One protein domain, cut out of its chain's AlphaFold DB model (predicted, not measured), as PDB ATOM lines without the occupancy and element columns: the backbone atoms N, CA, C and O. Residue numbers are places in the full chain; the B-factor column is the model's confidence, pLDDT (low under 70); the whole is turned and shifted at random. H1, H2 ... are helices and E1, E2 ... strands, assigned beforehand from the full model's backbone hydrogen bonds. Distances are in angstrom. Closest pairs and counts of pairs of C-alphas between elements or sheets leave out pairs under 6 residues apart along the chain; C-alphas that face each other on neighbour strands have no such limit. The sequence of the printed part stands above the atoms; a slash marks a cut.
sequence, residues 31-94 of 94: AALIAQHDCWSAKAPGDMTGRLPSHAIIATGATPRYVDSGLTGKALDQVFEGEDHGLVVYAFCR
ATOM      1  N   ALA A  31      72.643  -1.717  19.583       94.62
ATOM      2  CA  ALA A  31      71.996  -2.890  20.161       94.62
ATOM      3  C   ALA A  31      72.916  -4.122  20.170       94.62
ATOM      4  O   ALA A  31      72.936  -4.854  21.157       94.62
ATOM      5  N   ALA A  32      73.701  -4.339  19.103       95.25
ATOM      6  CA  ALA A  32      74.682  -5.424  19.064       95.25
ATOM      7  C   ALA A  32      75.769  -5.237  20.130       95.25
ATOM      8  O   ALA A  32      76.091  -6.189  20.831       95.25
ATOM      9  N   LEU A  33      76.289  -4.016  20.286       96.81
ATOM     10  CA  LEU A  33      77.303  -3.707  21.297       96.81
ATOM     11  C   LEU A  33      76.756  -3.829  22.725       96.81
ATOM     12  O   LEU A  33      77.427  -4.383  23.589       96.81
ATOM     13  N   ILE A  34      75.526  -3.368  22.964       96.12
ATOM     14  CA  ILE A  34      74.848  -3.501  24.261       96.12
ATOM     15  C   ILE A  34      74.729  -4.973  24.654       96.12
ATOM     16  O   ILE A  34      75.087  -5.335  25.772       96.12
ATOM     17  N   ALA A  35      74.271  -5.821  23.728       94.38
ATOM     18  CA  ALA A  35      74.157  -7.256  23.965       94.38
ATOM     19  C   ALA A  35      75.529  -7.928  24.141       94.38
ATOM     20  O   ALA A  35      75.681  -8.803  24.987       94.38
ATOM     21  N   GLN A  36      76.532  -7.517  23.360       96.12
ATOM     22  CA  GLN A  36      77.882  -8.082  23.405       96.12
ATOM     23  C   GLN A  36      78.602  -7.816  24.735       96.12
ATOM     24  O   GLN A  36      79.364  -8.667  25.188       96.12
ATOM     25  N   HIS A  37      78.377  -6.649  25.339       95.81
ATOM     26  CA  HIS A  37      79.081  -6.193  26.541       95.81
ATOM     27  C   HIS A  37      78.214  -6.204  27.813       95.81
ATOM     28  O   HIS A  37      78.646  -5.692  28.843       95.81
ATOM     29  N   ASP A  38      77.008  -6.783  27.750       94.19
ATOM     30  CA  ASP A  38      76.044  -6.846  28.861       94.19
ATOM     31  C   ASP A  38      75.777  -5.468  29.506       94.19
ATOM     32  O   ASP A  38      75.846  -5.279  30.723       94.19
ATOM     33  N   CYS A  39      75.531  -4.472  28.653       97.00
ATOM     34  CA  CYS A  39      75.288  -3.087  29.053       97.00
ATOM     35  C   CYS A  39      73.796  -2.823  29.325       97.00
ATOM     36  O   CYS A  39      72.916  -3.541  28.848       97.00
ATOM     37  N   TRP A  40      73.488  -1.724  30.017       95.19
ATOM     38  CA  TRP A  40      72.125  -1.244  30.255       95.19
ATOM     39  C   TRP A  40      71.945   0.192  29.752       95.19
ATOM     40  O   TRP A  40      72.788   1.061  29.952       95.19
ATOM     41  N   SER A  41      70.811   0.460  29.106       92.88
ATOM     42  CA  SER A  41      70.441   1.800  28.621       92.88
ATOM     43  C   SER A  41      69.465   2.537  29.539       92.88
ATOM     44  O   SER A  41      69.226   3.725  29.362       92.88
ATOM     45  N   ALA A  42      68.877   1.831  30.507       89.00
ATOM     46  CA  ALA A  42      67.863   2.379  31.398       89.00
ATOM     47  C   ALA A  42      68.214   2.073  32.856       89.00
ATOM     48  O   ALA A  42      69.066   2.723  33.455       89.00
ATOM     49  N   LYS A  43      67.568   1.066  33.444       91.06
ATOM     50  CA  LYS A  43      67.810   0.698  34.834       91.06
ATOM     51  C   LYS A  43      69.098  -0.115  34.951       91.06
ATOM     52  O   LYS A  43      69.224  -1.152  34.304       91.06
ATOM     53  N   ALA A  44      70.007   0.341  35.812       92.56
ATOM     54  CA  ALA A  44      71.203  -0.410  36.167       92.56
ATOM     55  C   ALA A  44      70.839  -1.749  36.839       92.56
ATOM     56  O   ALA A  44      69.856  -1.814  37.593       92.56
ATOM     57  N   PRO A  45      71.606  -2.819  36.580       93.75
ATOM     58  CA  PRO A  45      71.397  -4.104  37.228       93.75
ATOM     59  C   PRO A  45      71.707  -4.012  38.734       93.75
ATOM     60  O   PRO A  45      72.400  -3.107  39.199       93.75
ATOM     61  N   GLY A  46      71.135  -4.921  39.531       95.31
ATOM     62  CA  GLY A  46      71.164  -4.817  40.999       95.31
ATOM     63  C   GLY A  46      72.570  -4.869  41.610       95.31
ATOM     64  O   GLY A  46      72.816  -4.253  42.646       95.31
ATOM     65  N   ASP A  47      73.502  -5.541  40.940       92.38
ATOM     66  CA  ASP A  47      74.925  -5.632  41.289       92.38
ATOM     67  C   ASP A  47      75.693  -4.310  41.110       92.38
ATOM     68  O   ASP A  47      76.762  -4.142  41.698       92.38
ATOM     69  N   MET A  48      75.138  -3.351  40.366       94.56
ATOM     70  CA  MET A  48      75.696  -2.006  40.187       94.56
ATOM     71  C   MET A  48      75.190  -0.991  41.224       94.56
ATOM     72  O   MET A  48      75.510   0.194  41.146       94.56
ATOM     73  N   THR A  49      74.421  -1.423  42.228       93.12
ATOM     74  CA  THR A  49      73.934  -0.526  43.287       93.12
ATOM     75  C   THR A  49      75.104   0.124  44.033       93.12
ATOM     76  O   THR A  49      75.955  -0.565  44.595       93.12
ATOM     77  N   GLY A  50      75.134   1.462  44.049       92.56
ATOM     78  CA  GLY A  50      76.202   2.241  44.686       92.56
ATOM     79  C   GLY A  50      77.535   2.227  43.930       92.56
ATOM     80  O   GLY A  50      78.550   2.630  44.492       92.56
ATOM     81  N   ARG A  51      77.552   1.754  42.679       93.75
ATOM     82  CA  ARG A  51      78.737   1.712  41.816       93.75
ATOM     83  C   ARG A  51      78.496   2.543  40.566       93.75
ATOM     84  O   ARG A  51      77.398   2.537  40.015       93.75
ATOM     85  N   LEU A  52      79.535   3.230  40.109       93.25
ATOM     86  CA  LEU A  52      79.516   3.894  38.812       93.25
ATOM     87  C   LEU A  52      79.921   2.907  37.711       93.25
ATOM     88  O   LEU A  52      80.768   2.045  37.962       93.25
ATOM     89  N   PRO A  53      79.332   3.015  36.509       95.25
ATOM     90  CA  PRO A  53      79.791   2.260  35.352       95.25
ATOM     91  C   PRO A  53      81.222   2.659  34.985       95.25
ATOM     92  O   PRO A  53      81.553   3.847  34.992       95.25
ATOM     93  N   SER A  54      82.065   1.682  34.648       95.75
ATOM     94  CA  SER A  54      83.429   1.948  34.174       95.75
ATOM     95  C   SER A  54      83.550   1.995  32.650       95.75
ATOM     96  O   SER A  54      84.580   2.439  32.145       95.75
ATOM     97  N   HIS A  55      82.499   1.607  31.924       98.06
ATOM     98  CA  HIS A  55      82.455   1.637  30.464       98.06
ATOM     99  C   HIS A  55      81.107   2.142  29.939       98.06
ATOM    100  O   HIS A  55      80.093   2.150  30.644       98.06
ATOM    101  N   ALA A  56      81.076   2.519  28.663       98.12
ATOM    102  CA  ALA A  56      79.861   2.954  27.986       98.12
ATOM    103  C   ALA A  56      79.867   2.587  26.500       98.12
ATOM    104  O   ALA A  56      80.919   2.425  25.881       98.12
ATOM    105  N   ILE A  57      78.674   2.505  25.911       98.25
ATOM    106  CA  ILE A  57      78.486   2.538  24.461       98.25
ATOM    107  C   ILE A  57      78.125   3.964  24.072       98.25
ATOM    108  O   ILE A  57      77.034   4.445  24.391       98.25
ATOM    109  N   ILE A  58      79.026   4.627  23.355       97.88
ATOM    110  CA  ILE A  58      78.834   6.006  22.900       97.88
ATOM    111  C   ILE A  58      79.141   6.155  21.411       97.88
ATOM    112  O   ILE A  58      79.798   5.303  20.816       97.88
ATOM    113  N   ALA A  59      78.736   7.273  20.816       97.25
ATOM    114  CA  ALA A  59      79.250   7.724  19.529       97.25
ATOM    115  C   ALA A  59      79.682   9.193  19.579       97.25
ATOM    116  O   ALA A  59      79.023  10.030  20.189       97.25
ATOM    117  N   THR A  60      80.764   9.494  18.864       91.50
ATOM    118  CA  THR A  60      81.127  10.845  18.419       91.50
ATOM    119  C   THR A  60      80.907  10.874  16.906       91.50
ATOM    120  O   THR A  60      81.828  10.576  16.144       91.50
ATOM    121  N   GLY A  61      79.660  11.079  16.470       88.50
ATOM    122  CA  GLY A  61      79.231  10.941  15.068       88.50
ATOM    123  C   GLY A  61      78.383   9.689  14.806       88.50
ATOM    124  O   GLY A  61      77.572   9.299  15.640       88.50
ATOM    125  N   ALA A  62      78.548   9.063  13.635       87.19
ATOM    126  CA  ALA A  62      77.675   7.975  13.173       87.19
ATOM    127  C   ALA A  62      78.048   6.573  13.691       87.19
ATOM    128  O   ALA A  62      77.270   5.639  13.503       87.19
ATOM    129  N   THR A  63      79.219   6.410  14.316       92.75
ATOM    130  CA  THR A  63      79.758   5.087  14.673       92.75
ATOM    131  C   THR A  63      79.757   4.873  16.188       92.75
ATOM    132  O   THR A  63      80.563   5.496  16.887       92.75
ATOM    133  N   PRO A  64      78.890   3.989  16.707       96.69
ATOM    134  CA  PRO A  64      78.907   3.564  18.102       96.69
ATOM    135  C   PRO A  64      80.157   2.745  18.432       96.69
ATOM    136  O   PRO A  64      80.650   1.981  17.601       96.69
ATOM    137  N   ARG A  65      80.655   2.875  19.661       97.19
ATOM    138  CA  ARG A  65      81.800   2.120  20.182       97.19
ATOM    139  C   ARG A  65      81.692   1.903  21.689       97.19
ATOM    140  O   ARG A  65      81.135   2.743  22.392       97.19
ATOM    141  N   TYR A  66      82.270   0.800  22.158       97.31
ATOM    142  CA  TYR A  66      82.546   0.557  23.573       97.31
ATOM    143  C   TYR A  66      83.773   1.369  24.000       97.31
ATOM    144  O   TYR A  66      84.778   1.376  23.286       97.31
ATOM    145  N   VAL A  67      83.686   2.084  25.121       97.56
ATOM    146  CA  VAL A  67      84.744   2.986  25.601       97.56
ATOM    147  C   VAL A  67      85.107   2.734  27.056       97.56
ATOM    148  O   VAL A  67      84.313   2.180  27.809       97.56
ATOM    149  N   ASP A  68      86.309   3.170  27.427       96.25
ATOM    150  CA  ASP A  68      86.861   3.091  28.779       96.25
ATOM    151  C   ASP A  68      86.276   4.133  29.753       96.25
ATOM    152  O   ASP A  68      85.398   4.939  29.416       96.25
ATOM    153  N   SER A  69      86.806   4.133  30.977       93.75
ATOM    154  CA  SER A  69      86.354   4.981  32.079       93.75
ATOM    155  C   SER A  69      86.534   6.475  31.823       93.75
ATOM    156  O   SER A  69      85.763   7.272  32.351       93.75
ATOM    157  N   GLY A  70      87.513   6.880  31.008       93.56
ATOM    158  CA  GLY A  70      87.770   8.291  30.723       93.56
ATOM    159  C   GLY A  70      86.642   8.920  29.910       93.56
ATOM    160  O   GLY A  70      86.152   9.998  30.245       93.56
ATOM    161  N   LEU A  71      86.188   8.232  28.860       96.31
ATOM    162  CA  LEU A  71      85.022   8.674  28.085       96.31
ATOM    163  C   LEU A  71      83.696   8.352  28.780       96.31
ATOM    164  O   LEU A  71      82.717   9.062  28.561       96.31
ATOM    165  N   THR A  72      83.665   7.331  29.634       97.19
ATOM    166  CA  THR A  72      82.484   7.021  30.450       97.19
ATOM    167  C   THR A  72      82.200   8.116  31.472       97.19
ATOM    168  O   THR A  72      81.040   8.472  31.634       97.19
ATOM    169  N   GLY A  73      83.231   8.710  32.086       96.62
ATOM    170  CA  GLY A  73      83.077   9.880  32.959       96.62
ATOM    171  C   GLY A  73      82.335  11.015  32.255       96.62
ATOM    172  O   GLY A  73      81.259  11.400  32.686       96.62
ATOM    173  N   LYS A  74      82.800  11.408  31.065       97.00
ATOM    174  CA  LYS A  74      82.110  12.421  30.245       97.00
ATOM    175  C   LYS A  74      80.670  12.031  29.900       97.00
ATOM    176  O   LYS A  74      79.785  12.873  29.845       97.00
ATOM    177  N   ALA A  75      80.410  10.753  29.631       96.94
ATOM    178  CA  ALA A  75      79.047  10.297  29.373       96.94
ATOM    179  C   ALA A  75      78.143  10.436  30.615       96.94
ATOM    180  O   ALA A  75      76.959  10.732  30.465       96.94
ATOM    181  N   LEU A  76      78.687  10.238  31.820       95.81
ATOM    182  CA  LEU A  76      77.979  10.463  33.081       95.81
ATOM    183  C   LEU A  76      77.709  11.952  33.304       95.81
ATOM    184  O   LEU A  76      76.556  12.304  33.542       95.81
ATOM    185  N   ASP A  77      78.724  12.801  33.148       96.50
ATOM    186  CA  ASP A  77      78.611  14.259  33.289       96.50
ATOM    187  C   ASP A  77      77.515  14.799  32.351       96.50
ATOM    188  O   ASP A  77      76.609  15.526  32.758       96.50
ATOM    189  N   GLN A  78      77.480  14.321  31.102       96.12
ATOM    190  CA  GLN A  78      76.454  14.723  30.143       96.12
ATOM    191  C   GLN A  78      75.037  14.252  30.500       96.12
ATOM    192  O   GLN A  78      74.072  14.995  30.317       96.12
ATOM    193  N   VAL A  79      74.876  13.019  30.987       93.56
ATOM    194  CA  VAL A  79      73.548  12.460  31.301       93.56
ATOM    195  C   VAL A  79      72.996  12.991  32.625       93.56
ATOM    196  O   VAL A  79      71.787  13.200  32.733       93.56
ATOM    197  N   PHE A  80      73.851  13.180  33.632       91.31
ATOM    198  CA  PHE A  80      73.433  13.507  34.996       91.31
ATOM    199  C   PHE A  80      73.611  14.979  35.362       91.31
ATOM    200  O   PHE A  80      72.796  15.503  36.121       91.31
ATOM    201  N   GLU A  81      74.632  15.646  34.828       94.75
ATOM    202  CA  GLU A  81      74.947  17.047  35.142       94.75
ATOM    203  C   GLU A  81      74.523  18.000  34.014       94.75
ATOM    204  O   GLU A  81      74.346  19.197  34.236       94.75
ATOM    205  N   GLY A  82      74.260  17.458  32.820       92.50
ATOM    206  CA  GLY A  82      73.774  18.211  31.663       92.50
ATOM    207  C   GLY A  82      74.879  18.903  30.863       92.50
ATOM    208  O   GLY A  82      74.573  19.778  30.052       92.50
ATOM    209  N   GLU A  83      76.145  18.532  31.072       96.12
ATOM    210  CA  GLU A  83      77.263  19.023  30.262       96.12
ATOM    211  C   GLU A  83      77.179  18.509  28.815       96.12
ATOM    212  O   GLU A  83      76.823  17.363  28.571       96.12
ATOM    213  N   ASP A  84      77.526  19.325  27.816       95.25
ATOM    214  CA  ASP A  84      77.603  18.849  26.428       95.25
ATOM    215  C   ASP A  84      79.046  18.486  26.064       95.25
ATOM    216  O   ASP A  84      79.899  19.352  25.856       95.25
ATOM    217  N   HIS A  85      79.315  17.186  25.951       95.62
ATOM    218  CA  HIS A  85      80.603  16.668  25.493       95.62
ATOM    219  C   HIS A  85      80.574  16.190  24.034       95.62
ATOM    220  O   HIS A  85      81.515  15.529  23.583       95.62
ATOM    221  N   GLY A  86      79.508  16.496  23.285       95.25
ATOM    222  CA  GLY A  86      79.325  16.056  21.904       95.25
ATOM    223  C   GLY A  86      79.167  14.540  21.772       95.25
ATOM    224  O   GLY A  86      79.539  13.963  20.743       95.25
ATOM    225  N   LEU A  87      78.673  13.875  22.822       96.25
ATOM    226  CA  LEU A  87      78.497  12.426  22.862       96.25
ATOM    227  C   LEU A  87      77.040  12.052  22.591       96.25
ATOM    228  O   LEU A  87      76.112  12.687  23.079       96.25
ATOM    229  N   VAL A  88      76.824  10.959  21.864       96.56
ATOM    230  CA  VAL A  88      75.545  10.239  21.885       96.56
ATOM    231  C   VAL A  88      75.725   9.027  22.783       96.56
ATOM    232  O   VAL A  88      76.509   8.137  22.450       96.56
ATOM    233  N   VAL A  89      75.028   8.996  23.918       96.56
ATOM    234  CA  VAL A  89      75.122   7.911  24.905       96.56
ATOM    235  C   VAL A  89      74.019   6.888  24.647       96.56
ATOM    236  O   VAL A  89      72.839   7.225  24.684       96.56
ATOM    237  N   TYR A  90      74.397   5.637  24.374       97.12
ATOM    238  CA  TYR A  90      73.446   4.548  24.127       97.12
ATOM    239  C   TYR A  90      73.220   3.673  25.359       97.12
ATOM    240  O   TYR A  90      72.095   3.234  25.598       97.12
ATOM    241  N   ALA A  91      74.285   3.373  26.105       97.75
ATOM    242  CA  ALA A  91      74.229   2.526  27.290       97.75
ATOM    243  C   ALA A  91      75.475   2.681  28.162       97.75
ATOM    244  O   ALA A  91      76.535   3.081  27.681       97.75
ATOM    245  N   PHE A  92      75.343   2.269  29.416       97.75
ATOM    246  CA  PHE A  92      76.436   2.103  30.361       97.75
ATOM    247  C   PHE A  92      76.703   0.624  30.603       97.75
ATOM    248  O   PHE A  92      75.797  -0.204  30.514       97.75
ATOM    249  N   CYS A  93      77.948   0.296  30.899       96.88
ATOM    250  CA  CYS A  93      78.394  -1.061  31.159       96.88
ATOM    251  C   CYS A  93      79.215  -1.070  32.452       96.88
ATOM    252  O   CYS A  93      79.592  -0.018  32.975       96.88
ATOM    253  N   ARG A  94      79.447  -2.263  32.997       93.69
ATOM    254  CA  ARG A  94      80.191  -2.415  34.251       93.69
ATOM    255  C   ARG A  94      81.596  -1.852  34.130       93.69
ATOM    256  O   ARG A  94      82.232  -2.007  33.067       93.69
TER     257      ARG A  94
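This is residues 31 to 94 of the 94 residues of an uncharacterized protein of Nocardioides panzhihuensis (UniProt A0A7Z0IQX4). A small sheet of three strands stands between two helices: the longer H2 crosses one face, and the short H1 packs on the other. The 64 printed residues run H1, E1, E2, H2, E3, a mixed class, with an antiparallel sheet ordered E2, E1, E3. The whole is compact, radius of gyration of the C-alphas 10.9 A, spanning 30 by 27 by 18 A.

Start at H1, residues 31 to 36, on the sheet of E1, residues 55 to 59, E2, residues 64 to 67, and E3, residues 88 to 93. H1 and E3 come closest at C-alphas 34 and 91, 6.8 A. In the hairpin E1 and E2, find N 65 and O 58 at 2.8 A; between antiparallel E1 and E3, N 57 and O 91 at 2.8 A. H2, residues 69 to 81, is on the opposite face, across the strands at 71 degrees to E1 on the local plane; C-alphas 55 and 72 are their closest, 5.4 A. Every O i to N i+4 pair is within hydrogen-bond range in H1, 8 of 9 in H2.

Find C-alpha 31 at (71.996, -2.890, 20.161), where H1 begins. H2 runs 16.9 A and E3 14.9 A, to C-alpha 93 at (78.394, -1.061, 31.159).

The printed part has no cut; the link H1 to E1 is long, and no printed residue is under 70 in pLDDT.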